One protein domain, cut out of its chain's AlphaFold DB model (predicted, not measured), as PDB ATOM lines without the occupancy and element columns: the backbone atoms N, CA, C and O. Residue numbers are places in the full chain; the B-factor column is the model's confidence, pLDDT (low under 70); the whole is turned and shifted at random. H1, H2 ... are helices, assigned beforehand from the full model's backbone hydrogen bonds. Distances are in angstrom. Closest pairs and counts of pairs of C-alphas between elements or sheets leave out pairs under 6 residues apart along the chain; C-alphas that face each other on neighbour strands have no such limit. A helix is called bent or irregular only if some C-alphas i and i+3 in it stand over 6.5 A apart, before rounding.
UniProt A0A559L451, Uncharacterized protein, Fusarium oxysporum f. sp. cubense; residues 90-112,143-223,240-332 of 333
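Overview. This is residues 90 to 112, 143 to 223 and 240 to 332 of the 333 residues of an uncharacterized protein of Fusarium oxysporum f. sp. cubense (UniProt A0A559L451). A long rod is built along one very long helix, H5, which runs nearly straight through a bend; H6 and H7 fold back along its second arm, H5b, and H1 runs lengthwise beside them, H1a close to H6 and H1b near both H5b and H7, as the third side of a triangle with H5b and the row of H6 and H7. Along its first arm H2, H3 and H4 make a zigzag, of which H3 and H4 pack crosswise on H5a, while the start of H2 packs on H7. The tip of the H5b and H6 hairpin, residues 293 to 298, sticks out at one end of the rod. The printed part has 197 residues with seven named helices, H1 to H7 in order, and no named strand: all helix. It is loose, with a radius of gyration of the C-alphas of 23.7 A, and spans 85 by 36 by 27 A.

Along the chain. H1, residues 90 to 108, begins at C-alpha 90 (115.234, 231.097, 224.355); by its hydrogen bonds it was assigned as one helix, but it is bent, with C-alphas 98 and 101 6.7 A apart, into H1a, residues 90 to 98, and H1b, residues 101 to 108. H2, residues 143 to 163, is 30.3 A long. H3 holds residues 178 to 191, 20.1 A. H4, residues 201 to 219, 25.9 A, has a kink of 34 degrees near residue 213 and is only just irregular, with C-alphas 214 and 217 7.0 A apart. H5, residues 241 to 293, likewise assigned as one helix by its hydrogen bonds, is bent, with C-alphas 269 and 272 6.5 A apart: H5a, residues 241 to 269, is 42.4 A long and H5b, residues 272 to 293, 31.3 A. H6 holds residues 298 to 310. H7, residues 313 to 323, ends at C-alpha 323 (144.365, 250.077, 242.029).

Arrangement. H5 is the hub, touching four helices. H5a touches H3 at a steep tilt of 64 degrees, closest at the C-alphas of Asp 183 and Ala 259, 5.4 A. H5b and H6 form a hairpin, closest at C-alphas 291 and 300, 5.1 A. H2 and H3 form a hairpin too, at 24 degrees. In every helix or arm but H4, 11 of 15, and H6, 7 of 9, each O i to N i+4 pair is within hydrogen-bond range.

Size, cuts and confidence. The C-alphas farthest apart, of Pro 240 and Gly 296, are 86.3 A apart. Residues 113 to 142 and 224 to 239 are not printed; the gaps across these cuts are 18.8 A and 23.3 A between C-alphas. The link from H2 to H3 is long, 14 residues. The mean pLDDT of the printed part is 71.0, and 89 residues are under 70, among them residues 290 to 307 and 313 to 332.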
ATOM      1  N   SER A  90     114.739 231.529 223.042       66.25
ATOM      2  CA  SER A  90     115.234 231.097 224.355       66.25
ATOM      3  C   SER A  90     116.762 231.070 224.430       66.25
ATOM      4  O   SER A  90     117.330 231.536 225.416       66.25
ATOM      5  N   LEU A  91     117.435 230.591 223.380       65.81
ATOM      6  CA  LEU A  91     118.893 230.545 223.313       65.81
ATOM      7  C   LEU A  91     119.483 231.955 223.202       65.81
ATOM      8  O   LEU A  91     120.419 232.299 223.923       65.81
ATOM      9  N   THR A  92     118.895 232.799 222.353       66.06
ATOM     10  CA  THR A  92     119.331 234.193 222.189       66.06
ATOM     11  C   THR A  92     119.175 234.982 223.491       66.06
ATOM     12  O   THR A  92     120.109 235.660 223.922       66.06
ATOM     13  N   LEU A  93     118.034 234.844 224.174       69.44
ATOM     14  CA  LEU A  93     117.817 235.443 225.493       69.44
ATOM     15  C   LEU A  93     118.775 234.878 226.545       69.44
ATOM     16  O   LEU A  93     119.267 235.640 227.373       69.44
ATOM     17  N   GLY A  94     119.088 233.581 226.487       69.81
ATOM     18  CA  GLY A  94     120.094 232.956 227.341       69.81
ATOM     19  C   GLY A  94     121.476 233.588 227.162       69.81
ATOM     20  O   GLY A  94     122.119 233.946 228.145       69.81
ATOM     21  N   ILE A  95     121.909 233.813 225.919       69.00
ATOM     22  CA  ILE A  95     123.198 234.455 225.620       69.00
ATOM     23  C   ILE A  95     123.212 235.912 226.106       69.00
ATOM     24  O   ILE A  95     124.158 236.338 226.771       69.00
ATOM     25  N   VAL A  96     122.155 236.675 225.818       70.56
ATOM     26  CA  VAL A  96     122.042 238.079 226.247       70.56
ATOM     27  C   VAL A  96     122.038 238.178 227.775       70.56
ATOM     28  O   VAL A  96     122.781 238.976 228.344       70.56
ATOM     29  N   SER A  97     121.238 237.350 228.444       70.31
ATOM     30  CA  SER A  97     121.087 237.371 229.898       70.31
ATOM     31  C   SER A  97     122.338 236.901 230.633       70.31
ATOM     32  O   SER A  97     122.655 237.444 231.687       70.31
ATOM     33  N   ASN A  98     123.039 235.894 230.114       68.31
ATOM     34  CA  ASN A  98     124.147 235.272 230.839       68.31
ATOM     35  C   ASN A  98     125.498 235.912 230.531       68.31
ATOM     36  O   ASN A  98     126.407 235.833 231.353       68.31
ATOM     37  N   TRP A  99     125.632 236.568 229.379       70.62
ATOM     38  CA  TRP A  99     126.911 237.129 228.952       70.62
ATOM     39  C   TRP A  99     126.831 238.640 228.753       70.62
ATOM     40  O   TRP A  99     127.602 239.374 229.367       70.62
ATOM     41  N   ILE A 100     125.867 239.133 227.972       69.44
ATOM     42  CA  ILE A 100     125.817 240.556 227.598       69.44
ATOM     43  C   ILE A 100     125.410 241.440 228.780       69.44
ATOM     44  O   ILE A 100     126.105 242.409 229.083       69.44
ATOM     45  N   LEU A 101     124.315 241.118 229.474       71.62
ATOM     46  CA  LEU A 101     123.850 241.918 230.611       71.62
ATOM     47  C   LEU A 101     124.873 241.950 231.759       71.62
ATOM     48  O   LEU A 101     125.138 243.044 232.258       71.62
ATOM     49  N   PRO A 102     125.521 240.830 232.141       71.31
ATOM     50  CA  PRO A 102     126.600 240.857 233.118       71.31
ATOM     51  C   PRO A 102     127.798 241.678 232.651       71.31
ATOM     52  O   PRO A 102     128.329 242.431 233.456       71.31
ATOM     53  N   ILE A 103     128.193 241.617 231.372       68.31
ATOM     54  CA  ILE A 103     129.266 242.478 230.839       68.31
ATOM     55  C   ILE A 103     128.891 243.955 230.951       68.31
ATOM     56  O   ILE A 103     129.705 244.754 231.404       68.31
ATOM     57  N   ILE A 104     127.672 244.335 230.563       66.50
ATOM     58  CA  ILE A 104     127.214 245.727 230.642       66.50
ATOM     59  C   ILE A 104     127.150 246.187 232.101       66.50
ATOM     60  O   ILE A 104     127.582 247.294 232.408       66.50
ATOM     61  N   ALA A 105     126.671 245.337 233.011       67.88
ATOM     62  CA  ALA A 105     126.654 245.626 234.442       67.88
ATOM     63  C   ALA A 105     128.073 245.782 235.014       67.88
ATOM     64  O   ALA A 105     128.340 246.699 235.786       67.88
ATOM     65  N   LEU A 106     129.000 244.925 234.590       67.69
ATOM     66  CA  LEU A 106     130.411 244.964 234.957       67.69
ATOM     67  C   LEU A 106     131.112 246.221 234.416       67.69
ATOM     68  O   LEU A 106     131.832 246.889 235.154       67.69
ATOM     69  N   LEU A 107     130.843 246.596 233.164       66.00
ATOM     70  CA  LEU A 107     131.280 247.863 232.580       66.00
ATOM     71  C   LEU A 107     130.711 249.042 233.364       66.00
ATOM     72  O   LEU A 107     131.454 249.950 233.709       66.00
ATOM     73  N   ALA A 108     129.419 249.040 233.688       64.75
ATOM     74  CA  ALA A 108     128.789 250.105 234.467       64.75
ATOM     75  C   ALA A 108     129.375 250.233 235.887       64.75
ATOM     76  O   ALA A 108     129.369 251.324 236.454       64.75
ATOM     77  N   ALA A 109     129.914 249.142 236.436       64.31
ATOM     78  CA  ALA A 109     130.578 249.106 237.733       64.31
ATOM     79  C   ALA A 109     132.050 249.557 237.703       64.31
ATOM     80  O   ALA A 109     132.681 249.617 238.762       64.31
ATOM     81  N   LEU A 110     132.618 249.877 236.531       62.53
ATOM     82  CA  LEU A 110     133.965 250.437 236.465       62.53
ATOM     83  C   LEU A 110     134.028 251.761 237.245       62.53
ATOM     84  O   LEU A 110     133.087 252.559 237.189       62.53
ATOM     85  N   PRO A 111     135.137 252.040 237.952       55.91
ATOM     86  CA  PRO A 111     135.343 253.311 238.628       55.91
ATOM     87  C   PRO A 111     135.623 254.396 237.579       55.91
ATOM     88  O   PRO A 111     136.772 254.781 237.343       55.91
ATOM     89  N   TYR A 112     134.566 254.857 236.907       59.41
ATOM     90  CA  TYR A 112     134.617 255.973 235.973       59.41
ATOM     91  C   TYR A 112     135.115 257.211 236.708       59.41
ATOM     92  O   TYR A 112     134.640 257.535 237.800       59.41
ATOM     93  N   PRO A 143     149.102 244.089 232.255       64.19
ATOM     94  CA  PRO A 143     148.446 243.484 233.420       64.19
ATOM     95  C   PRO A 143     149.440 243.034 234.510       64.19
ATOM     96  O   PRO A 143     149.097 242.977 235.689       64.19
ATOM     97  N   GLN A 144     150.692 242.744 234.139       68.12
ATOM     98  CA  GLN A 144     151.746 242.350 235.080       68.12
ATOM     99  C   GLN A 144     152.199 243.511 235.980       68.12
ATOM    100  O   GLN A 144     152.418 243.307 237.175       68.12
ATOM    101  N   THR A 145     152.319 244.731 235.444       66.75
ATOM    102  CA  THR A 145     152.709 245.904 236.250       66.75
ATOM    103  C   THR A 145     151.575 246.325 237.176       66.75
ATOM    104  O   THR A 145     151.806 246.539 238.362       66.75
ATOM    105  N   ALA A 146     150.345 246.308 236.670       65.12
ATOM    106  CA  ALA A 146     149.103 246.444 237.423       65.12
ATOM    107  C   ALA A 146     149.024 245.501 238.641       65.12
ATOM    108  O   ALA A 146     148.785 245.929 239.776       65.12
ATOM    109  N   LEU A 147     149.276 244.206 238.426       68.88
ATOM    110  CA  LEU A 147     149.310 243.208 239.494       68.88
ATOM    111  C   LEU A 147     150.447 243.478 240.486       68.88
ATOM    112  O   LEU A 147     150.238 243.399 241.695       68.88
ATOM    113  N   THR A 148     151.631 243.845 239.996       72.44
ATOM    114  CA  THR A 148     152.788 244.158 240.848       72.44
ATOM    115  C   THR A 148     152.520 245.376 241.734       72.44
ATOM    116  O   THR A 148     152.760 245.313 242.939       72.44
ATOM    117  N   ALA A 149     151.952 246.450 241.180       70.38
ATOM    118  CA  ALA A 149     151.551 247.642 241.925       70.38
ATOM    119  C   ALA A 149     150.484 247.312 242.978       70.38
ATOM    120  O   ALA A 149     150.591 247.726 244.132       70.38
ATOM    121  N   THR A 150     149.505 246.476 242.621       71.19
ATOM    122  CA  THR A 150     148.472 246.005 243.553       71.19
ATOM    123  C   THR A 150     149.072 245.201 244.711       71.19
ATOM    124  O   THR A 150     148.760 245.455 245.876       71.19
ATOM    125  N   LEU A 151     149.959 244.243 244.419       75.38
ATOM    126  CA  LEU A 151     150.640 243.443 245.439       75.38
ATOM    127  C   LEU A 151     151.526 244.307 246.338       75.38
ATOM    128  O   LEU A 151     151.533 244.118 247.555       75.38
ATOM    129  N   PHE A 152     152.227 245.280 245.757       79.12
ATOM    130  CA  PHE A 152     153.033 246.234 246.503       79.12
ATOM    131  C   PHE A 152     152.169 247.105 247.426       79.12
ATOM    132  O   PHE A 152     152.484 247.236 248.606       79.12
ATOM    133  N   ASN A 153     151.021 247.596 246.950       75.69
ATOM    134  CA  ASN A 153     150.053 248.336 247.763       75.69
ATOM    135  C   ASN A 153     149.519 247.491 248.931       75.69
ATOM    136  O   ASN A 153     149.427 247.975 250.061       75.69
ATOM    137  N   ILE A 154     149.202 246.211 248.700       77.81
ATOM    138  CA  ILE A 154     148.784 245.280 249.763       77.81
ATOM    139  C   ILE A 154     149.910 245.087 250.783       77.81
ATOM    140  O   ILE A 154     149.665 245.138 251.992       77.81
ATOM    141  N   HIS A 155     151.140 244.890 250.308       83.44
ATOM    142  CA  HIS A 155     152.314 244.755 251.162       83.44
ATOM    143  C   HIS A 155     152.532 246.011 252.016       83.44
ATOM    144  O   HIS A 155     152.707 245.903 253.230       83.44
ATOM    145  N   GLN A 156     152.446 247.199 251.416       81.94
ATOM    146  CA  GLN A 156     152.618 248.474 252.104       81.94
ATOM    147  C   GLN A 156     151.539 248.693 253.168       81.94
ATOM    148  O   GLN A 156     151.872 249.028 254.301       81.94
ATOM    149  N   VAL A 157     150.265 248.417 252.863       81.75
ATOM    150  CA  VAL A 157     149.168 248.495 253.845       81.75
ATOM    151  C   VAL A 157     149.386 247.518 254.999       81.75
ATOM    152  O   VAL A 157     149.165 247.872 256.159       81.75
ATOM    153  N   ARG A 158     149.850 246.297 254.713       83.81
ATOM    154  CA  ARG A 158     150.158 245.304 255.749       83.81
ATOM    155  C   ARG A 158     151.311 245.762 256.640       83.81
ATOM    156  O   ARG A 158     151.208 245.624 257.855       83.81
ATOM    157  N   LYS A 159     152.366 246.334 256.057       85.88
ATOM    158  CA  LYS A 159     153.505 246.879 256.799       85.88
ATOM    159  C   LYS A 159     153.093 248.091 257.644       85.88
ATOM    160  O   LYS A 159     153.325 248.073 258.845       85.88
ATOM    161  N   CYS A 160     152.361 249.055 257.065       83.44
ATOM    162  CA  CYS A 160     151.705 250.168 257.776       83.44
ATOM    163  C   CYS A 160     150.924 249.646 258.999       83.44
ATOM    164  O   CYS A 160     151.053 250.178 260.093       83.44
ATOM    165  N   PHE A 161     150.125 248.586 258.836       86.12
ATOM    166  CA  PHE A 161     149.353 248.001 259.934       86.12
ATOM    167  C   PHE A 161     150.235 247.348 261.007       86.12
ATOM    168  O   PHE A 161     149.952 247.501 262.192       86.12
ATOM    169  N   GLN A 162     151.303 246.648 260.623       86.19
ATOM    170  CA  GLN A 162     152.238 246.045 261.576       86.19
ATOM    171  C   GLN A 162     152.910 247.099 262.465       86.19
ATOM    172  O   GLN A 162     152.966 246.896 263.674       86.19
ATOM    173  N   GLU A 163     153.287 248.257 261.917       84.00
ATOM    174  CA  GLU A 163     153.850 249.387 262.686       84.00
ATOM    175  C   GLU A 163     152.851 250.013 263.683       84.00
ATOM    176  O   GLU A 163     153.218 250.732 264.620       84.00
ATOM    177  N   THR A 164     151.551 249.744 263.515       84.62
ATOM    178  CA  THR A 164     150.526 250.181 264.476       84.62
ATOM    179  C   THR A 164     150.401 249.242 265.668       84.62
ATOM    180  O   THR A 164     149.793 249.628 266.666       84.62
ATOM    181  N   LEU A 165     150.934 248.019 265.589       84.75
ATOM    182  CA  LEU A 165     150.898 247.083 266.705       84.75
ATOM    183  C   LEU A 165     151.802 247.583 267.840       84.75
ATOM    184  O   LEU A 165     152.849 248.176 267.575       84.75
ATOM    185  N   PRO A 166     151.390 247.380 269.100       77.88
ATOM    186  CA  PRO A 166     152.208 247.763 270.233       77.88
ATOM    187  C   PRO A 166     153.497 246.937 270.236       77.88
ATOM    188  O   PRO A 166     153.449 245.708 270.210       77.88
ATOM    189  N   SER A 167     154.645 247.611 270.240       75.62
ATOM    190  CA  SER A 167     155.964 246.977 270.282       75.62
ATOM    191  C   SER A 167     156.902 247.791 271.169       75.62
ATOM    192  O   SER A 167     157.083 248.986 270.937       75.62
ATOM    193  N   GLY A 168     157.499 247.149 272.175       71.62
ATOM    194  CA  GLY A 168     158.473 247.776 273.074       71.62
ATOM    195  C   GLY A 168     157.869 248.711 274.130       71.62
ATOM    196  O   GLY A 168     156.713 248.569 274.521       71.62
ATOM    197  N   GLN A 169     158.689 249.648 274.615       63.09
ATOM    198  CA  GLN A 169     158.313 250.708 275.561       63.09
ATOM    199  C   GLN A 169     158.078 252.042 274.820       63.09
ATOM    200  O   GLN A 169     158.515 252.207 273.680       63.09
ATOM    201  N   GLY A 170     157.378 252.991 275.448       67.12
ATOM    202  CA  GLY A 170     157.094 254.314 274.875       67.12
ATOM    203  C   GLY A 170     155.799 254.400 274.047       67.12
ATOM    204  O   GLY A 170     154.947 253.506 274.079       67.12
ATOM    205  N   ILE A 171     155.707 255.430 273.191       65.06
ATOM    206  CA  ILE A 171     154.626 255.656 272.197       65.06
ATOM    207  C   ILE A 171     154.356 254.403 271.344       65.06
ATOM    208  O   ILE A 171     153.226 254.130 270.931       65.06
ATOM    209  N   SER A 172     155.403 253.620 271.074       67.62
ATOM    210  CA  SER A 172     155.306 252.385 270.301       67.62
ATOM    211  C   SER A 172     154.566 251.269 271.044       67.62
ATOM    212  O   SER A 172     153.852 250.515 270.392       67.62
ATOM    213  N   GLY A 173     154.662 251.185 272.374       69.12
ATOM    214  CA  GLY A 173     154.022 250.152 273.201       69.12
ATOM    215  C   GLY A 173     152.634 250.517 273.742       69.12
ATOM    216  O   GLY A 173     151.936 249.660 274.283       69.12
ATOM    217  N   ASN A 174     152.201 251.772 273.602       74.19
ATOM    218  CA  ASN A 174     150.963 252.247 274.215       74.19
ATOM    219  C   ASN A 174     149.705 251.775 273.451       74.19
ATOM    220  O   ASN A 174     149.395 252.234 272.347       74.19
ATOM    221  N   HIS A 175     148.925 250.890 274.080       77.56
ATOM    222  CA  HIS A 175     147.665 250.371 273.536       77.56
ATOM    223  C   HIS A 175     146.585 251.448 273.329       77.56
ATOM    224  O   HIS A 175     145.773 251.318 272.413       77.56
ATOM    225  N   ALA A 176     146.574 252.521 274.126       76.81
ATOM    226  CA  ALA A 176     145.591 253.598 274.000       76.81
ATOM    227  C   ALA A 176     145.805 254.435 272.726       76.81
ATOM    228  O   ALA A 176     144.847 254.942 272.144       76.81
ATOM    229  N   LEU A 177     147.051 254.525 272.253       79.44
ATOM    230  CA  LEU A 177     147.442 255.211 271.015       79.44
ATOM    231  C   LEU A 177     147.206 254.362 269.758       79.44
ATOM    232  O   LEU A 177     147.136 254.901 268.651       79.44
ATOM    233  N   GLN A 178     147.034 253.046 269.906       83.50
ATOM    234  CA  GLN A 178     146.838 252.114 268.797       83.50
ATOM    235  C   GLN A 178     145.747 252.530 267.783       83.50
ATOM    236  O   GLN A 178     146.028 252.475 266.583       83.50
ATOM    237  N   PRO A 179     144.517 252.929 268.179       85.50
ATOM    238  CA  PRO A 179     143.495 253.343 267.213       85.50
ATOM    239  C   PRO A 179     143.917 254.578 266.408       85.50
ATOM    240  O   PRO A 179     143.713 254.619 265.198       85.50
ATOM    241  N   LEU A 180     144.584 255.538 267.048       86.50
ATOM    242  CA  LEU A 180     145.032 256.773 266.409       86.50
ATOM    243  C   LEU A 180     146.193 256.514 265.438       86.50
ATOM    244  O   LEU A 180     146.179 257.015 264.314       86.50
ATOM    245  N   LYS A 181     147.135 255.633 265.814       86.94
ATOM    246  CA  LYS A 181     148.171 255.114 264.904       86.94
ATOM    247  C   LYS A 181     147.520 254.437 263.694       86.94
ATOM    248  O   LYS A 181     147.889 254.725 262.560       86.94
ATOM    249  N   LYS A 182     146.521 253.571 263.904       88.19
ATOM    250  CA  LYS A 182     145.798 252.895 262.810       88.19
ATOM    251  C   LYS A 182     145.126 253.876 261.852       88.19
ATOM    252  O   LYS A 182     145.106 253.607 260.653       88.19
ATOM    253  N   ASP A 183     144.582 254.980 262.351       89.56
ATOM    254  CA  ASP A 183     143.981 256.030 261.524       89.56
ATOM    255  C   ASP A 183     145.039 256.796 260.721       89.56
ATOM    256  O   ASP A 183     144.924 256.877 259.497       89.56
ATOM    257  N   ALA A 184     146.111 257.255 261.374       89.25
ATOM    258  CA  ALA A 184     147.206 257.987 260.734       89.25
ATOM    259  C   ALA A 184     147.892 257.169 259.632       89.25
ATOM    260  O   ALA A 184     147.973 257.602 258.481       89.25
ATOM    261  N   TYR A 185     148.323 255.946 259.949       87.88
ATOM    262  CA  TYR A 185     148.982 255.078 258.975       87.88
ATOM    263  C   TYR A 185     148.049 254.680 257.829       87.88
ATOM    264  O   TYR A 185     148.513 254.546 256.702       87.88
ATOM    265  N   TYR A 186     146.742 254.528 258.076       86.25
ATOM    266  CA  TYR A 186     145.778 254.239 257.012       86.25
ATOM    267  C   TYR A 186     145.629 255.413 256.039       86.25
ATOM    268  O   TYR A 186     145.706 255.207 254.829       86.25
ATOM    269  N   VAL A 187     145.471 256.638 256.552       86.19
ATOM    270  CA  VAL A 187     145.395 257.856 255.730       86.19
ATOM    271  C   VAL A 187     146.680 258.045 254.921       86.19
ATOM    272  O   VAL A 187     146.610 258.253 253.711       86.19
ATOM    273  N   LEU A 188     147.847 257.892 255.556       84.88
ATOM    274  CA  LEU A 188     149.147 257.997 254.892       84.88
ATOM    275  C   LEU A 188     149.299 256.962 253.768       84.88
ATOM    276  O   LEU A 188     149.678 257.315 252.652       84.88
ATOM    277  N   CYS A 189     148.949 255.701 254.042       81.06
ATOM    278  CA  CYS A 189     148.974 254.630 253.051       81.06
ATOM    279  C   CYS A 189     147.995 254.920 251.882       81.06
ATOM    280  O   CYS A 189     148.308 254.588 250.745       81.06
ATOM    281  N   CYS A 190     146.846 255.569 252.113       77.12
ATOM    282  CA  CYS A 190     145.930 255.969 251.035       77.12
ATOM    283  C   CYS A 190     146.443 257.151 250.199       77.12
ATOM    284  O   CYS A 190     146.227 257.162 248.994       77.12
ATOM    285  N   ILE A 191     147.107 258.140 250.802       76.06
ATOM    286  CA  ILE A 191     147.625 259.315 250.078       76.06
ATOM    287  C   ILE A 191     148.882 258.955 249.275       76.06
ATOM    288  O   ILE A 191     149.012 259.350 248.116       76.06
ATOM    289  N   GLY A 192     149.780 258.152 249.859       68.38
ATOM    290  CA  GLY A 192     151.024 257.716 249.218       68.38
ATOM    291  C   GLY A 192     150.830 256.854 247.964       68.38
ATOM    292  O   GLY A 192     151.769 256.701 247.190       68.38
ATOM    293  N   GLN A 193     149.619 256.337 247.728       64.31
ATOM    294  CA  GLN A 193     149.260 255.587 246.518       64.31
ATOM    295  C   GLN A 193     149.167 256.465 245.262       64.31
ATOM    296  O   GLN A 193     149.373 255.966 244.161       64.31
ATOM    297  N   PHE A 194     148.858 257.758 245.399       57.38
ATOM    298  CA  PHE A 194     148.542 258.623 244.253       57.38
ATOM    299  C   PHE A 194     149.701 259.501 243.793       57.38
ATOM    300  O   PHE A 194     149.683 260.012 242.673       57.38
ATOM    301  N   LYS A 195     150.702 259.709 244.650       54.97
ATOM    302  CA  LYS A 195     151.839 260.566 244.338       54.97
ATOM    303  C   LYS A 195     153.065 260.093 245.102       54.97
ATOM    304  O   LYS A 195     153.058 260.068 246.331       54.97
ATOM    305  N   LEU A 196     154.133 259.765 244.372       53.75
ATOM    306  CA  LEU A 196     155.452 259.657 244.981       53.75
ATOM    307  C   LEU A 196     155.821 261.072 245.432       53.75
ATOM    308  O   LEU A 196     156.067 261.935 244.589       53.75
ATOM    309  N   LEU A 197     155.760 261.320 246.739       56.16
ATOM    310  CA  LEU A 197     156.103 262.601 247.353       56.16
ATOM    311  C   LEU A 197     157.579 262.895 247.060       56.16
ATOM    312  O   LEU A 197     158.466 262.445 247.781       56.16
ATOM    313  N   HIS A 198     157.839 263.586 245.952       54.72
ATOM    314  CA  HIS A 198     159.164 264.094 245.637       54.72
ATOM    315  C   HIS A 198     159.442 265.265 246.573       54.72
ATOM    316  O   HIS A 198     158.558 266.067 246.869       54.72
ATOM    317  N   LEU A 199     160.678 265.352 247.046       59.09
ATOM    318  CA  LEU A 199     161.143 266.391 247.967       59.09
ATOM    319  C   LEU A 199     161.308 267.769 247.293       59.09
ATOM    320  O   LEU A 199     161.922 268.658 247.882       59.09
ATOM    321  N   ASP A 200     160.764 267.950 246.088       61.38
ATOM    322  CA  ASP A 200     160.772 269.227 245.382       61.38
ATOM    323  C   ASP A 200     159.916 270.267 246.130       61.38
ATOM    324  O   ASP A 200     158.899 269.960 246.765       61.38
ATOM    325  N   ASP A 201     160.338 271.528 246.042       60.56
ATOM    326  CA  ASP A 201     159.923 272.645 246.906       60.56
ATOM    327  C   ASP A 201     158.392 272.855 247.107       60.56
ATOM    328  O   ASP A 201     157.986 273.201 248.223       60.56
ATOM    329  N   PRO A 202     157.480 272.617 246.127       63.44
ATOM    330  CA  PRO A 202     156.039 272.774 246.366       63.44
ATOM    331  C   PRO A 202     155.387 271.602 247.124       63.44
ATOM    332  O   PRO A 202     154.424 271.815 247.863       63.44
ATOM    333  N   ASP A 203     155.895 270.375 246.979       66.06
ATOM    334  CA  ASP A 203     155.314 269.174 247.601       66.06
ATOM    335  C   ASP A 203     155.822 268.953 249.031       66.06
ATOM    336  O   ASP A 203     155.134 268.350 249.859       66.06
ATOM    337  N   ARG A 204     156.986 269.525 249.364       72.06
ATOM    338  CA  ARG A 204     157.545 269.503 250.718       72.06
ATOM    339  C   ARG A 204     156.628 270.170 251.747       72.06
ATOM    340  O   ARG A 204     156.392 269.597 252.806       72.06
ATOM    341  N   ARG A 205     156.049 271.334 251.427       75.81
ATOM    342  CA  ARG A 205     155.109 272.034 252.330       75.81
ATOM    343  C   ARG A 205     153.840 271.228 252.583       75.81
ATOM    344  O   ARG A 205     153.332 271.206 253.703       75.81
ATOM    345  N   PHE A 206     153.334 270.562 251.546       79.69
ATOM    346  CA  PHE A 206     152.189 269.667 251.675       79.69
ATOM    347  C   PHE A 206     152.529 268.485 252.584       79.69
ATOM    348  O   PHE A 206     151.775 268.197 253.508       79.69
ATOM    349  N   LEU A 207     153.690 267.856 252.380       79.31
ATOM    350  CA  LEU A 207     154.155 266.745 253.207       79.31
ATOM    351  C   LEU A 207     154.338 267.144 254.673       79.31
ATOM    352  O   LEU A 207     153.876 266.429 255.555       79.31
ATOM    353  N   GLU A 208     154.973 268.285 254.940       82.31
ATOM    354  CA  GLU A 208     155.163 268.809 256.297       82.31
ATOM    355  C   GLU A 208     153.815 269.079 256.977       82.31
ATOM    356  O   GLU A 208     153.599 268.660 258.114       82.31
ATOM    357  N   THR A 209     152.870 269.689 256.256       84.00
ATOM    358  CA  THR A 209     151.512 269.945 256.763       84.00
ATOM    359  C   THR A 209     150.751 268.641 257.017       84.00
ATOM    360  O   THR A 209     150.061 268.508 258.027       84.00
ATOM    361  N   LEU A 210     150.900 267.657 256.127       85.38
ATOM    362  CA  LEU A 210     150.262 266.350 256.235       85.38
ATOM    363  C   LEU A 210     150.817 265.558 257.425       85.38
ATOM    364  O   LEU A 210     150.041 265.034 258.220       85.38
ATOM    365  N   ILE A 211     152.142 265.496 257.580       85.56
ATOM    366  CA  ILE A 211     152.803 264.840 258.715       85.56
ATOM    367  C   ILE A 211     152.403 265.527 260.018       85.56
ATOM    368  O   ILE A 211     152.045 264.844 260.976       85.56
ATOM    369  N   TYR A 212     152.388 266.863 260.045       86.19
ATOM    370  CA  TYR A 212     151.903 267.610 261.196       86.19
ATOM    371  C   TYR A 212     150.456 267.218 261.530       86.19
ATOM    372  O   TYR A 212     150.183 266.794 262.647       86.19
ATOM    373  N   GLY A 213     149.532 267.242 260.566       86.56
ATOM    374  CA  GLY A 213     148.134 266.861 260.798       86.56
ATOM    375  C   GLY A 213     147.942 265.408 261.255       86.56
ATOM    376  O   GLY A 213     147.107 265.142 262.119       86.56
ATOM    377  N   LEU A 214     148.728 264.475 260.710       88.56
ATOM    378  CA  LEU A 214     148.666 263.044 261.022       88.56
ATOM    379  C   LEU A 214     149.213 262.714 262.414       88.56
ATOM    380  O   LEU A 214     148.624 261.897 263.122       88.56
ATOM    381  N   PHE A 215     150.350 263.309 262.789       87.75
ATOM    382  CA  PHE A 215     151.123 262.889 263.961       87.75
ATOM    383  C   PHE A 215     151.042 263.845 265.155       87.75
ATOM    384  O   PHE A 215     151.228 263.392 266.281       87.75
ATOM    385  N   ASN A 216     150.653 265.110 264.962       85.56
ATOM    386  CA  ASN A 216     150.413 266.056 266.060       85.56
ATOM    387  C   ASN A 216     149.447 265.521 267.145       85.56
ATOM    388  O   ASN A 216     149.742 265.694 268.328       85.56
ATOM    389  N   PRO A 217     148.361 264.782 266.813       82.62
ATOM    390  CA  PRO A 217     147.499 264.131 267.805       82.62
ATOM    391  C   PRO A 217     148.202 263.162 268.772       82.62
ATOM    392  O   PRO A 217     147.632 262.828 269.809       82.62
ATOM    393  N   MET A 218     149.394 262.673 268.418       79.88
ATOM    394  CA  MET A 218     150.153 261.670 269.171       79.88
ATOM    395  C   MET A 218     151.326 262.264 269.964       79.88
ATOM    396  O   MET A 218     151.834 261.589 270.852       79.88
ATOM    397  N   CYS A 219     151.738 263.508 269.691       74.69
ATOM    398  CA  CYS A 219     152.914 264.125 270.317       74.69
ATOM    399  C   CYS A 219     152.729 264.469 271.806       74.69
ATOM    400  O   CYS A 219     153.706 264.501 272.544       74.69
ATOM    401  N   ASN A 220     151.489 264.699 272.252       64.12
ATOM    402  CA  ASN A 220     151.181 265.193 273.603       64.12
ATOM    403  C   ASN A 220     150.726 264.101 274.590       64.12
ATOM    404  O   ASN A 220     150.273 264.422 275.686       64.12
ATOM    405  N   ILE A 221     150.794 262.820 274.211       62.91
ATOM    406  CA  ILE A 221     150.369 261.702 275.067       62.91
ATOM    407  C   ILE A 221     151.610 261.117 275.745       62.91
ATOM    408  O   ILE A 221     152.412 260.441 275.104       62.91
ATOM    409  N   ILE A 222     151.765 261.411 277.038       54.56
ATOM    410  CA  ILE A 222     152.856 260.912 277.884       54.56
ATOM    411  C   ILE A 222     152.594 259.436 278.228       54.56
ATOM    412  O   ILE A 222     151.448 259.009 278.393       54.56
ATOM    413  N   ASP A 223     153.665 258.644 278.310       47.59
ATOM    414  CA  ASP A 223     153.623 257.214 278.614       47.59
ATOM    415  C   ASP A 223     152.799 256.905 279.876       47.59
ATOM    416  O   ASP A 223     153.116 257.358 280.973       47.59
ATOM    417  N   PRO A 240     148.780 280.458 276.271       51.09
ATOM    418  CA  PRO A 240     149.442 279.852 275.106       51.09
ATOM    419  C   PRO A 240     149.275 278.322 275.038       51.09
ATOM    420  O   PRO A 240     149.164 277.774 273.940       51.09
ATOM    421  N   SER A 241     149.118 277.648 276.186       58.19
ATOM    422  CA  SER A 241     148.801 276.211 276.261       58.19
ATOM    423  C   SER A 241     147.448 275.841 275.629       58.19
ATOM    424  O   SER A 241     147.262 274.718 275.162       58.19
ATOM    425  N   THR A 242     146.504 276.783 275.518       65.75
ATOM    426  CA  THR A 242     145.163 276.533 274.968       65.75
ATOM    427  C   THR A 242     145.156 276.435 273.434       65.75
ATOM    428  O   THR A 242     144.234 275.855 272.854       65.75
ATOM    429  N   ARG A 243     146.130 277.026 272.722       70.62
ATOM    430  CA  ARG A 243     146.157 276.996 271.242       70.62
ATOM    431  C   ARG A 243     146.645 275.647 270.716       70.62
ATOM    432  O   ARG A 243     146.045 275.103 269.793       70.62
ATOM    433  N   GLU A 244     147.677 275.098 271.340       73.62
ATOM    434  CA  GLU A 244     148.261 273.800 270.995       73.62
ATOM    435  C   GLU A 244     147.319 272.639 271.348       73.62
ATOM    436  O   GLU A 244     147.090 271.741 270.534       73.62
ATOM    437  N   GLN A 245     146.643 272.717 272.500       75.38
ATOM    438  CA  GLN A 245     145.592 271.765 272.874       75.38
ATOM    439  C   GLN A 245     144.410 271.785 271.890       75.38
ATOM    440  O   GLN A 245     143.921 270.726 271.487       75.38
ATOM    441  N   ARG A 246     143.976 272.974 271.440       78.31
ATOM    442  CA  ARG A 246     142.940 273.108 270.399       78.31
ATOM    443  C   ARG A 246     143.383 272.512 269.068       78.31
ATOM    444  O   ARG A 246     142.620 271.760 268.470       78.31
ATOM    445  N   ALA A 247     144.613 272.802 268.638       79.62
ATOM    446  CA  ALA A 247     145.172 272.238 267.414       79.62
ATOM    447  C   ALA A 247     145.189 270.705 267.474       79.62
ATOM    448  O   ALA A 247     144.669 270.066 266.567       79.62
ATOM    449  N   THR A 248     145.675 270.130 268.578       81.88
ATOM    450  CA  THR A 248     145.723 268.676 268.807       81.88
ATOM    451  C   THR A 248     144.333 268.043 268.700       81.88
ATOM    452  O   THR A 248     144.153 267.043 267.998       81.88
ATOM    453  N   ARG A 249     143.326 268.655 269.338       83.69
ATOM    454  CA  ARG A 249     141.937 268.184 269.298       83.69
ATOM    455  C   ARG A 249     141.350 268.227 267.887       83.69
ATOM    456  O   ARG A 249     140.818 267.217 267.439       83.69
ATOM    457  N   TRP A 250     141.487 269.345 267.177       85.25
ATOM    458  CA  TRP A 250     140.978 269.466 265.807       85.25
ATOM    459  C   TRP A 250     141.682 268.515 264.844       85.25
ATOM    460  O   TRP A 250     141.015 267.858 264.051       85.25
ATOM    461  N   THR A 251     143.010 268.376 264.941       87.38
ATOM    462  CA  THR A 251     143.755 267.418 264.112       87.38
ATOM    463  C   THR A 251     143.321 265.982 264.382       87.38
ATOM    464  O   THR A 251     143.217 265.189 263.453       87.38
ATOM    465  N   ARG A 252     142.994 265.650 265.636       87.00
ATOM    466  CA  ARG A 252     142.493 264.328 266.008       87.00
ATOM    467  C   ARG A 252     141.107 264.058 265.431       87.00
ATOM    468  O   ARG A 252     140.911 263.009 264.828       87.00
ATOM    469  N   GLU A 253     140.164 264.975 265.634       88.31
ATOM    470  CA  GLU A 253     138.796 264.844 265.116       88.31
ATOM    471  C   GLU A 253     138.825 264.730 263.583       88.31
ATOM    472  O   GLU A 253     138.239 263.810 263.016       88.31
ATOM    473  N   LEU A 254     139.613 265.577 262.912       89.25
ATOM    474  CA  LEU A 254     139.770 265.548 261.458       89.25
ATOM    475  C   LEU A 254     140.426 264.253 260.959       89.25
ATOM    476  O   LEU A 254     139.978 263.692 259.960       89.25
ATOM    477  N   LEU A 255     141.445 263.744 261.657       89.69
ATOM    478  CA  LEU A 255     142.082 262.468 261.328       89.69
ATOM    479  C   LEU A 255     141.091 261.301 261.419       89.69
ATOM    480  O   LEU A 255     141.035 260.466 260.515       89.69
ATOM    481  N   GLN A 256     140.309 261.244 262.498       89.44
ATOM    482  CA  GLN A 256     139.319 260.190 262.714       89.44
ATOM    483  C   GLN A 256     138.223 260.230 261.646       89.44
ATOM    484  O   GLN A 256     137.911 259.197 261.052       89.44
ATOM    485  N   GLU A 257     137.701 261.419 261.342       89.25
ATOM    486  CA  GLU A 257     136.701 261.616 260.291       89.25
ATOM    487  C   GLU A 257     137.248 261.269 258.905       89.25
ATOM    488  O   GLU A 257     136.594 260.578 258.120       89.25
ATOM    489  N   MET A 258     138.475 261.685 258.588       87.38
ATOM    490  CA  MET A 258     139.114 261.350 257.318       87.38
ATOM    491  C   MET A 258     139.312 259.838 257.190       87.38
ATOM    492  O   MET A 258     138.901 259.239 256.195       87.38
ATOM    493  N   ALA A 259     139.881 259.191 258.207       87.94
ATOM    494  CA  ALA A 259     140.098 257.750 258.205       87.94
ATOM    495  C   ALA A 259     138.773 256.973 258.121       87.94
ATOM    496  O   ALA A 259     138.680 255.981 257.392       87.94
ATOM    497  N   PHE A 260     137.727 257.430 258.816       87.44
ATOM    498  CA  PHE A 260     136.385 256.860 258.726       87.44
ATOM    499  C   PHE A 260     135.816 256.976 257.307       87.44
ATOM    500  O   PHE A 260     135.422 255.960 256.723       87.44
ATOM    501  N   ASN A 261     135.856 258.174 256.717       85.44
ATOM    502  CA  ASN A 261     135.370 258.439 255.364       85.44
ATOM    503  C   ASN A 261     136.111 257.609 254.303       85.44
ATOM    504  O   ASN A 261     135.493 257.006 253.423       85.44
ATOM    505  N   LEU A 262     137.433 257.483 254.415       82.94
ATOM    506  CA  LEU A 262     138.222 256.643 253.514       82.94
ATOM    507  C   LEU A 262     137.856 255.152 253.645       82.94
ATOM    508  O   LEU A 262     137.784 254.435 252.645       82.94
ATOM    509  N   ARG A 263     137.595 254.654 254.860       83.38
ATOM    510  CA  ARG A 263     137.199 253.249 255.077       83.38
ATOM    511  C   ARG A 263     135.797 252.951 254.563       83.38
ATOM    512  O   ARG A 263     135.596 251.892 253.964       83.38
ATOM    513  N   ILE A 264     134.833 253.850 254.774       79.50
ATOM    514  CA  ILE A 264     133.467 253.655 254.271       79.50
ATOM    515  C   ILE A 264     133.430 253.728 252.743       79.50
ATOM    516  O   ILE A 264     132.782 252.884 252.126       79.50
ATOM    517  N   LEU A 265     134.175 254.654 252.125       76.44
ATOM    518  CA  LEU A 265     134.297 254.741 250.667       76.44
ATOM    519  C   LEU A 265     134.905 253.463 250.093       76.44
ATOM    520  O   LEU A 265     134.338 252.876 249.170       76.44
ATOM    521  N   ARG A 266     135.991 252.967 250.696       74.94
ATOM    522  CA  ARG A 266     136.597 251.696 250.292       74.94
ATOM    523  C   ARG A 266     135.622 250.532 250.439       74.94
ATOM    524  O   ARG A 266     135.490 249.744 249.514       74.94
ATOM    525  N   ARG A 267     134.891 250.425 251.553       73.75
ATOM    526  CA  ARG A 267     133.908 249.345 251.752       73.75
ATOM    527  C   ARG A 267     132.772 249.407 250.728       73.75
ATOM    528  O   ARG A 267     132.396 248.368 250.197       73.75
ATOM    529  N   ARG A 268     132.253 250.605 250.437       70.38
ATOM    530  CA  ARG A 268     131.181 250.821 249.452       70.38
ATOM    531  C   ARG A 268     131.618 250.505 248.024       70.38
ATOM    532  O   ARG A 268     130.798 250.002 247.272       70.38
ATOM    533  N   GLY A 269     132.873 250.772 247.668       67.75
ATOM    534  CA  GLY A 269     133.417 250.405 246.357       67.75
ATOM    535  C   GLY A 269     133.761 248.920 246.255       67.75
ATOM    536  O   GLY A 269     133.385 248.259 245.301       67.75
ATOM    537  N   VAL A 270     134.439 248.370 247.263       71.25
ATOM    538  CA  VAL A 270     135.019 247.021 247.206       71.25
ATOM    539  C   VAL A 270     133.967 245.923 247.390       71.25
ATOM    540  O   VAL A 270     133.996 244.920 246.681       71.25
ATOM    541  N   TYR A 271     133.025 246.084 248.325       67.75
ATOM    542  CA  TYR A 271     132.083 245.014 248.673       67.75
ATOM    543  C   TYR A 271     131.168 244.588 247.505       67.75
ATOM    544  O   TYR A 271     131.111 243.388 247.222       67.75
ATOM    545  N   PRO A 272     130.503 245.509 246.775       69.44
ATOM    546  CA  PRO A 272     129.663 245.135 245.635       69.44
ATOM    547  C   PRO A 272     130.458 244.457 244.516       69.44
ATOM    548  O   PRO A 272     129.968 243.523 243.884       69.44
ATOM    549  N   THR A 273     131.702 244.884 244.298       70.44
ATOM    550  CA  THR A 273     132.592 244.309 243.287       70.44
ATOM    551  C   THR A 273     132.988 242.881 243.629       70.44
ATOM    552  O   THR A 273     132.856 242.001 242.784       70.44
ATOM    553  N   PHE A 274     133.421 242.623 244.867       71.62
ATOM    554  CA  PHE A 274     133.755 241.266 245.308       71.62
ATOM    555  C   PHE A 274     132.553 240.329 245.203       71.62
ATOM    556  O   PHE A 274     132.697 239.210 244.714       71.62
ATOM    557  N   LEU A 275     131.366 240.796 245.599       75.50
ATOM    558  CA  LEU A 275     130.134 240.025 245.458       75.50
ATOM    559  C   LEU A 275     129.814 239.732 243.984       75.50
ATOM    560  O   LEU A 275     129.483 238.600 243.644       75.50
ATOM    561  N   SER A 276     129.967 240.723 243.101       72.31
ATOM    562  CA  SER A 276     129.719 240.563 241.661       72.31
ATOM    563  C   SER A 276     130.691 239.573 241.017       72.31
ATOM    564  O   SER A 276     130.274 238.718 240.243       72.31
ATOM    565  N   ILE A 277     131.977 239.636 241.374       74.69
ATOM    566  CA  ILE A 277     133.004 238.699 240.898       74.69
ATOM    567  C   ILE A 277     132.732 237.284 241.416       74.69
ATOM    568  O   ILE A 277     132.816 236.320 240.659       74.69
ATOM    569  N   PHE A 278     132.378 237.145 242.694       77.00
ATOM    570  CA  PHE A 278     132.039 235.849 243.278       77.00
ATOM    571  C   PHE A 278     130.838 235.208 242.571       77.00
ATOM    572  O   PHE A 278     130.899 234.047 242.170       77.00
ATOM    573  N   LEU A 279     129.772 235.982 242.345       75.44
ATOM    574  CA  LEU A 279     128.601 235.524 241.599       75.44
ATOM    575  C   LEU A 279     128.935 235.201 240.139       75.44
ATOM    576  O   LEU A 279     128.418 234.219 239.612       75.44
ATOM    577  N   PHE A 280     129.831 235.965 239.507       74.62
ATOM    578  CA  PHE A 280     130.333 235.645 238.173       74.62
ATOM    579  C   PHE A 280     131.032 234.282 238.146       74.62
ATOM    580  O   PHE A 280     130.740 233.479 237.267       74.62
ATOM    581  N   PHE A 281     131.912 233.980 239.109       76.19
ATOM    582  CA  PHE A 281     132.582 232.675 239.165       76.19
ATOM    583  C   PHE A 281     131.596 231.521 239.362       76.19
ATOM    584  O   PHE A 281     131.755 230.478 238.730       76.19
ATOM    585  N   ILE A 282     130.556 231.711 240.180       77.19
ATOM    586  CA  ILE A 282     129.478 230.722 240.333       77.19
ATOM    587  C   ILE A 282     128.742 230.524 239.006       77.19
ATOM    588  O   ILE A 282     128.571 229.388 238.565       77.19
ATOM    589  N   ALA A 283     128.332 231.612 238.349       73.50
ATOM    590  CA  ALA A 283     127.637 231.548 237.066       73.50
ATOM    591  C   ALA A 283     128.503 230.885 235.982       73.50
ATOM    592  O   ALA A 283     128.014 230.049 235.221       73.50
ATOM    593  N   TYR A 284     129.801 231.197 235.951       73.94
ATOM    594  CA  TYR A 284     130.771 230.575 235.058       73.94
ATOM    595  C   TYR A 284     130.893 229.070 235.320       73.94
ATOM    596  O   TYR A 284     130.771 228.283 234.386       73.94
ATOM    597  N   ALA A 285     131.049 228.650 236.579       76.56
ATOM    598  CA  ALA A 285     131.138 227.235 236.941       76.56
ATOM    599  C   ALA A 285     129.873 226.454 236.545       76.56
ATOM    600  O   ALA A 285     129.974 225.379 235.959       76.56
ATOM    601  N   VAL A 286     128.686 227.016 236.791       74.25
ATOM    602  CA  VAL A 286     127.413 226.420 236.351       74.25
ATOM    603  C   VAL A 286     127.346 226.324 234.826       74.25
ATOM    604  O   VAL A 286     126.970 225.279 234.299       74.25
ATOM    605  N   SER A 287     127.758 227.371 234.107       70.75
ATOM    606  CA  SER A 287     127.772 227.378 232.636       70.75
ATOM    607  C   SER A 287     128.701 226.304 232.069       70.75
ATOM    608  O   SER A 287     128.352 225.638 231.099       70.75
ATOM    609  N   VAL A 288     129.861 226.101 232.701       72.69
ATOM    610  CA  VAL A 288     130.809 225.035 232.354       72.69
ATOM    611  C   VAL A 288     130.174 223.661 232.563       72.69
ATOM    612  O   VAL A 288     130.197 222.836 231.656       72.69
ATOM    613  N   VAL A 289     129.569 223.420 233.729       74.19
ATOM    614  CA  VAL A 289     128.937 222.127 234.042       74.19
ATOM    615  C   VAL A 289     127.793 221.817 233.081       74.19
ATOM    616  O   VAL A 289     127.728 220.703 232.575       74.19
ATOM    617  N   LEU A 290     126.931 222.789 232.775       68.25
ATOM    618  CA  LEU A 290     125.839 222.602 231.814       68.25
ATOM    619  C   LEU A 290     126.361 222.307 230.403       68.25
ATOM    620  O   LEU A 290     125.822 221.442 229.720       68.25
ATOM    621  N   ALA A 291     127.446 222.960 229.983       65.19
ATOM    622  CA  ALA A 291     128.042 222.708 228.675       65.19
ATOM    623  C   ALA A 291     128.642 221.298 228.540       65.19
ATOM    624  O   ALA A 291     128.641 220.742 227.445       65.19
ATOM    625  N   PHE A 292     129.144 220.720 229.636       67.38
ATOM    626  CA  PHE A 292     129.707 219.366 229.653       67.38
ATOM    627  C   PHE A 292     128.711 218.274 230.074       67.38
ATOM    628  O   PHE A 292     129.029 217.099 229.928       67.38
ATOM    629  N   ALA A 293     127.531 218.627 230.589       64.56
ATOM    630  CA  ALA A 293     126.473 217.666 230.901       64.56
ATOM    631  C   ALA A 293     125.731 217.204 229.633       64.56
ATOM    632  O   ALA A 293     125.432 216.020 229.506       64.56
ATOM    633  N   ASP A 294     125.525 218.106 228.666       56.12
ATOM    634  CA  ASP A 294     124.892 217.814 227.372       56.12
ATOM    635  C   ASP A 294     125.940 217.587 226.269       56.12
ATOM    636  O   ASP A 294     126.049 218.350 225.303       56.12
ATOM    637  N   ILE A 295     126.739 216.520 226.404       49.38
ATOM    638  CA  ILE A 295     127.651 216.044 225.347       49.38
ATOM    639  C   ILE A 295     126.797 215.489 224.193       49.38
ATOM    640  O   ILE A 295     126.582 214.286 224.074       49.38
ATOM    641  N   GLY A 296     126.261 216.374 223.356       47.28
ATOM    642  CA  GLY A 296     125.442 215.994 222.205       47.28
ATOM    643  C   GLY A 296     124.959 217.176 221.369       47.28
ATOM    644  O   GLY A 296     125.052 217.132 220.143       47.28
ATOM    645  N   GLU A 297     124.527 218.270 221.999       52.91
ATOM    646  CA  GLU A 297     124.009 219.429 221.269       52.91
ATOM    647  C   GLU A 297     125.112 220.451 220.977       52.91
ATOM    648  O   GLU A 297     125.655 221.105 221.866       52.91
ATOM    649  N   ARG A 298     125.417 220.660 219.691       52.19
ATOM    650  CA  ARG A 298     126.415 221.640 219.204       52.19
ATOM    651  C   ARG A 298     126.182 223.078 219.706       52.19
ATOM    652  O   ARG A 298     127.086 223.908 219.628       52.19
ATOM    653  N   MET A 299     124.989 223.368 220.222       53.56
ATOM    654  CA  MET A 299     124.556 224.671 220.732       53.56
ATOM    655  C   MET A 299     125.211 225.042 222.076       53.56
ATOM    656  O   MET A 299     125.474 226.221 222.323       53.56
ATOM    657  N   THR A 300     125.543 224.067 222.929       53.97
ATOM    658  CA  THR A 300     126.098 224.320 224.275       53.97
ATOM    659  C   THR A 300     127.578 224.718 224.238       53.97
ATOM    660  O   THR A 300     128.011 225.611 224.974       53.97
ATOM    661  N   ALA A 301     128.343 224.151 223.299       56.34
ATOM    662  CA  ALA A 301     129.763 224.444 223.102       56.34
ATOM    663  C   ALA A 301     130.035 225.916 222.729       56.34
ATOM    664  O   ALA A 301     131.067 226.477 223.106       56.34
ATOM    665  N   HIS A 302     129.101 226.576 222.034       60.38
ATOM    666  CA  HIS A 302     129.262 227.980 221.645       60.38
ATOM    667  C   HIS A 302     129.087 228.945 222.828       60.38
ATOM    668  O   HIS A 302     129.847 229.906 222.949       60.38
ATOM    669  N   SER A 303     128.143 228.666 223.735       61.97
ATOM    670  CA  SER A 303     127.951 229.444 224.971       61.97
ATOM    671  C   SER A 303     129.165 229.326 225.903       61.97
ATOM    672  O   SER A 303     129.624 230.321 226.464       61.97
ATOM    673  N   LEU A 304     129.759 228.129 225.989       65.19
ATOM    674  CA  LEU A 304     130.999 227.890 226.730       65.19
ATOM    675  C   LEU A 304     132.175 228.703 226.170       65.19
ATOM    676  O   LEU A 304     132.921 229.316 226.934       65.19
ATOM    677  N   ALA A 305     132.327 228.740 224.842       66.56
ATOM    678  CA  ALA A 305     133.389 229.500 224.187       66.56
ATOM    679  C   ALA A 305     133.293 231.005 224.489       66.56
ATOM    680  O   ALA A 305     134.312 231.631 224.784       66.56
ATOM    681  N   PHE A 306     132.082 231.577 224.498       66.62
ATOM    682  CA  PHE A 306     131.869 232.960 224.937       66.62
ATOM    683  C   PHE A 306     132.208 233.149 226.418       66.62
ATOM    684  O   PHE A 306     132.891 234.111 226.762       66.62
ATOM    685  N   GLY A 307     131.821 232.217 227.289       65.62
ATOM    686  CA  GLY A 307     132.167 232.279 228.708       65.62
ATOM    687  C   GLY A 307     133.668 232.271 228.980       65.62
ATOM    688  O   GLY A 307     134.155 233.079 229.770       65.62
ATOM    689  N   ILE A 308     134.423 231.418 228.282       71.06
ATOM    690  CA  ILE A 308     135.891 231.394 228.354       71.06
ATOM    691  C   ILE A 308     136.464 232.705 227.807       71.06
ATOM    692  O   ILE A 308     137.302 233.324 228.465       71.06
ATOM    693  N   LEU A 309     135.966 233.174 226.657       72.38
ATOM    694  CA  LEU A 309     136.389 234.435 226.046       72.38
ATOM    695  C   LEU A 309     136.093 235.641 226.936       72.38
ATOM    696  O   LEU A 309     136.770 236.641 226.788       72.38
ATOM    697  N   ILE A 310     135.129 235.578 227.856       68.81
ATOM    698  CA  ILE A 310     134.737 236.698 228.731       68.81
ATOM    699  C   ILE A 310     135.306 236.548 230.155       68.81
ATOM    700  O   ILE A 310     135.352 237.518 230.908       68.81
ATOM    701  N   SER A 311     135.821 235.373 230.523       70.94
ATOM    702  CA  SER A 311     136.324 235.059 231.875       70.94
ATOM    703  C   SER A 311     137.433 235.989 232.397       70.94
ATOM    704  O   SER A 311     137.550 236.207 233.602       70.94
ATOM    705  N   TRP A 312     138.216 236.591 231.501       71.62
ATOM    706  CA  TRP A 312     139.253 237.584 231.809       71.62
ATOM    707  C   TRP A 312     138.689 238.979 232.158       71.62
ATOM    708  O   TRP A 312     139.364 239.766 232.818       71.62
ATOM    709  N   PHE A 313     137.447 239.296 231.779       69.06
ATOM    710  CA  PHE A 313     136.865 240.634 231.942       69.06
ATOM    711  C   PHE A 313     136.617 241.041 233.412       69.06
ATOM    712  O   PHE A 313     137.035 242.129 233.817       69.06
ATOM    713  N   PRO A 314     136.040 240.182 234.275       66.38
ATOM    714  CA  PRO A 314     135.923 240.462 235.709       66.38
ATOM    715  C   PRO A 314     137.274 240.595 236.418       66.38
ATOM    716  O   PRO A 314     137.383 241.349 237.388       66.38
ATOM    717  N   LEU A 315     138.313 239.902 235.930       66.69
ATOM    718  CA  LEU A 315     139.668 240.040 236.466       66.69
ATOM    719  C   LEU A 315     140.206 241.459 236.235       66.69
ATOM    720  O   LEU A 315     140.801 242.025 237.149       66.69
ATOM    721  N   PHE A 316     139.927 242.097 235.092       66.62
ATOM    722  CA  PHE A 316     140.298 243.510 234.914       66.62
ATOM    723  C   PHE A 316     139.572 244.456 235.837       66.62
ATOM    724  O   PHE A 316     140.155 245.438 236.283       66.62
ATOM    725  N   ILE A 317     138.301 244.191 236.115       64.62
ATOM    726  CA  ILE A 317     137.528 245.052 237.002       64.62
ATOM    727  C   ILE A 317     138.112 244.989 238.407       64.62
ATOM    728  O   ILE A 317     138.342 246.036 239.012       64.62
ATOM    729  N   LEU A 318     138.456 243.787 238.878       63.38
ATOM    730  CA  LEU A 318     139.166 243.604 240.141       63.38
ATOM    731  C   LEU A 318     140.462 244.415 240.175       63.38
ATOM    732  O   LEU A 318     140.697 245.160 241.121       63.38
ATOM    733  N   PHE A 319     141.271 244.303 239.127       61.03
ATOM    734  CA  PHE A 319     142.535 245.017 238.994       61.03
ATOM    735  C   PHE A 319     142.348 246.542 238.979       61.03
ATOM    736  O   PHE A 319     143.003 247.245 239.744       61.03
ATOM    737  N   SER A 320     141.373 247.049 238.223       60.66
ATOM    738  CA  SER A 320     141.073 248.483 238.142       60.66
ATOM    739  C   SER A 320     140.571 249.082 239.462       60.66
ATOM    740  O   SER A 320     140.848 250.242 239.746       60.66
ATOM    741  N   ILE A 321     139.856 248.303 240.282       60.41
ATOM    742  CA  ILE A 321     139.272 248.750 241.559       60.41
ATOM    743  C   ILE A 321     140.251 248.574 242.721       60.41
ATOM    744  O   ILE A 321     140.246 249.369 243.659       60.41
ATOM    745  N   LEU A 322     141.094 247.541 242.685       56.44
ATOM    746  CA  LEU A 322     142.168 247.389 243.665       56.44
ATOM    747  C   LEU A 322     143.232 248.479 243.512       56.44
ATOM    748  O   LEU A 322     143.812 248.882 244.520       56.44
ATOM    749  N   ASP A 323     143.448 248.969 242.293       52.62
ATOM    750  CA  ASP A 323     144.365 250.077 242.029       52.62
ATOM    751  C   ASP A 323     143.724 251.452 242.227       52.62
ATOM    752  O   ASP A 323     144.268 252.301 242.933       52.62
ATOM    753  N   ARG A 324     142.502 251.660 241.718       52.28
ATOM    754  CA  ARG A 324     141.707 252.842 242.065       52.28
ATOM    755  C   ARG A 324     141.000 252.623 243.396       52.28
ATOM    756  O   ARG A 324     139.813 252.301 243.442       52.28
ATOM    757  N   ASN A 325     141.694 252.906 244.499       49.50
ATOM    758  CA  ASN A 325     141.003 253.293 245.730       49.50
ATOM    759  C   ASN A 325     139.984 254.401 245.347       49.50
ATOM    760  O   ASN A 325     140.391 255.347 244.674       49.50
ATOM    761  N   PRO A 326     138.677 254.300 245.683       43.59
ATOM    762  CA  PRO A 326     137.594 255.185 245.196       43.59
ATOM    763  C   PRO A 326     137.686 256.659 245.647       43.59
ATOM    764  O   PRO A 326     136.694 257.390 245.697       43.59
ATOM    765  N   VAL A 327     138.876 257.110 246.010       39.56
ATOM    766  CA  VAL A 327     139.194 258.439 246.490       39.56
ATOM    767  C   VAL A 327     140.011 259.096 245.390       39.56
ATOM    768  O   VAL A 327     141.201 258.857 245.246       39.56
ATOM    769  N   SER A 328     139.335 259.894 244.571       41.09
ATOM    770  CA  SER A 328     139.962 260.800 243.611       41.09
ATOM    771  C   SER A 328     141.105 261.587 244.267       41.09
ATOM    772  O   SER A 328     140.900 262.141 245.350       41.09
ATOM    773  N   ALA A 329     142.245 261.719 243.583       38.91
ATOM    774  CA  ALA A 329     143.380 262.543 244.019       38.91
ATOM    775  C   ALA A 329     142.989 264.002 244.363       38.91
ATOM    776  O   ALA A 329     143.626 264.634 245.204       38.91
ATOM    777  N   ASP A 330     141.893 264.510 243.790       38.81
ATOM    778  CA  ASP A 330     141.359 265.851 244.067       38.81
ATOM    779  C   ASP A 330     140.608 265.989 245.400       38.81
ATOM    780  O   ASP A 330     140.348 267.103 245.831       38.81
ATOM    781  N   ARG A 331     140.260 264.891 246.091       34.53
ATOM    782  CA  ARG A 331     139.706 264.971 247.461       34.53
ATOM    783  C   ARG A 331     140.791 265.060 248.533       34.53
ATOM    784  O   ARG A 331     140.476 265.311 249.691       34.53
ATOM    785  N   SER A 332     142.037 264.789 248.153       34.22
ATOM    786  CA  SER A 332     143.219 264.852 249.016       34.22
ATOM    787  C   SER A 332     144.063 266.116 248.807       34.22
ATOM    788  O   SER A 332     145.079 266.265 249.482       34.22
TER     789      SER A 332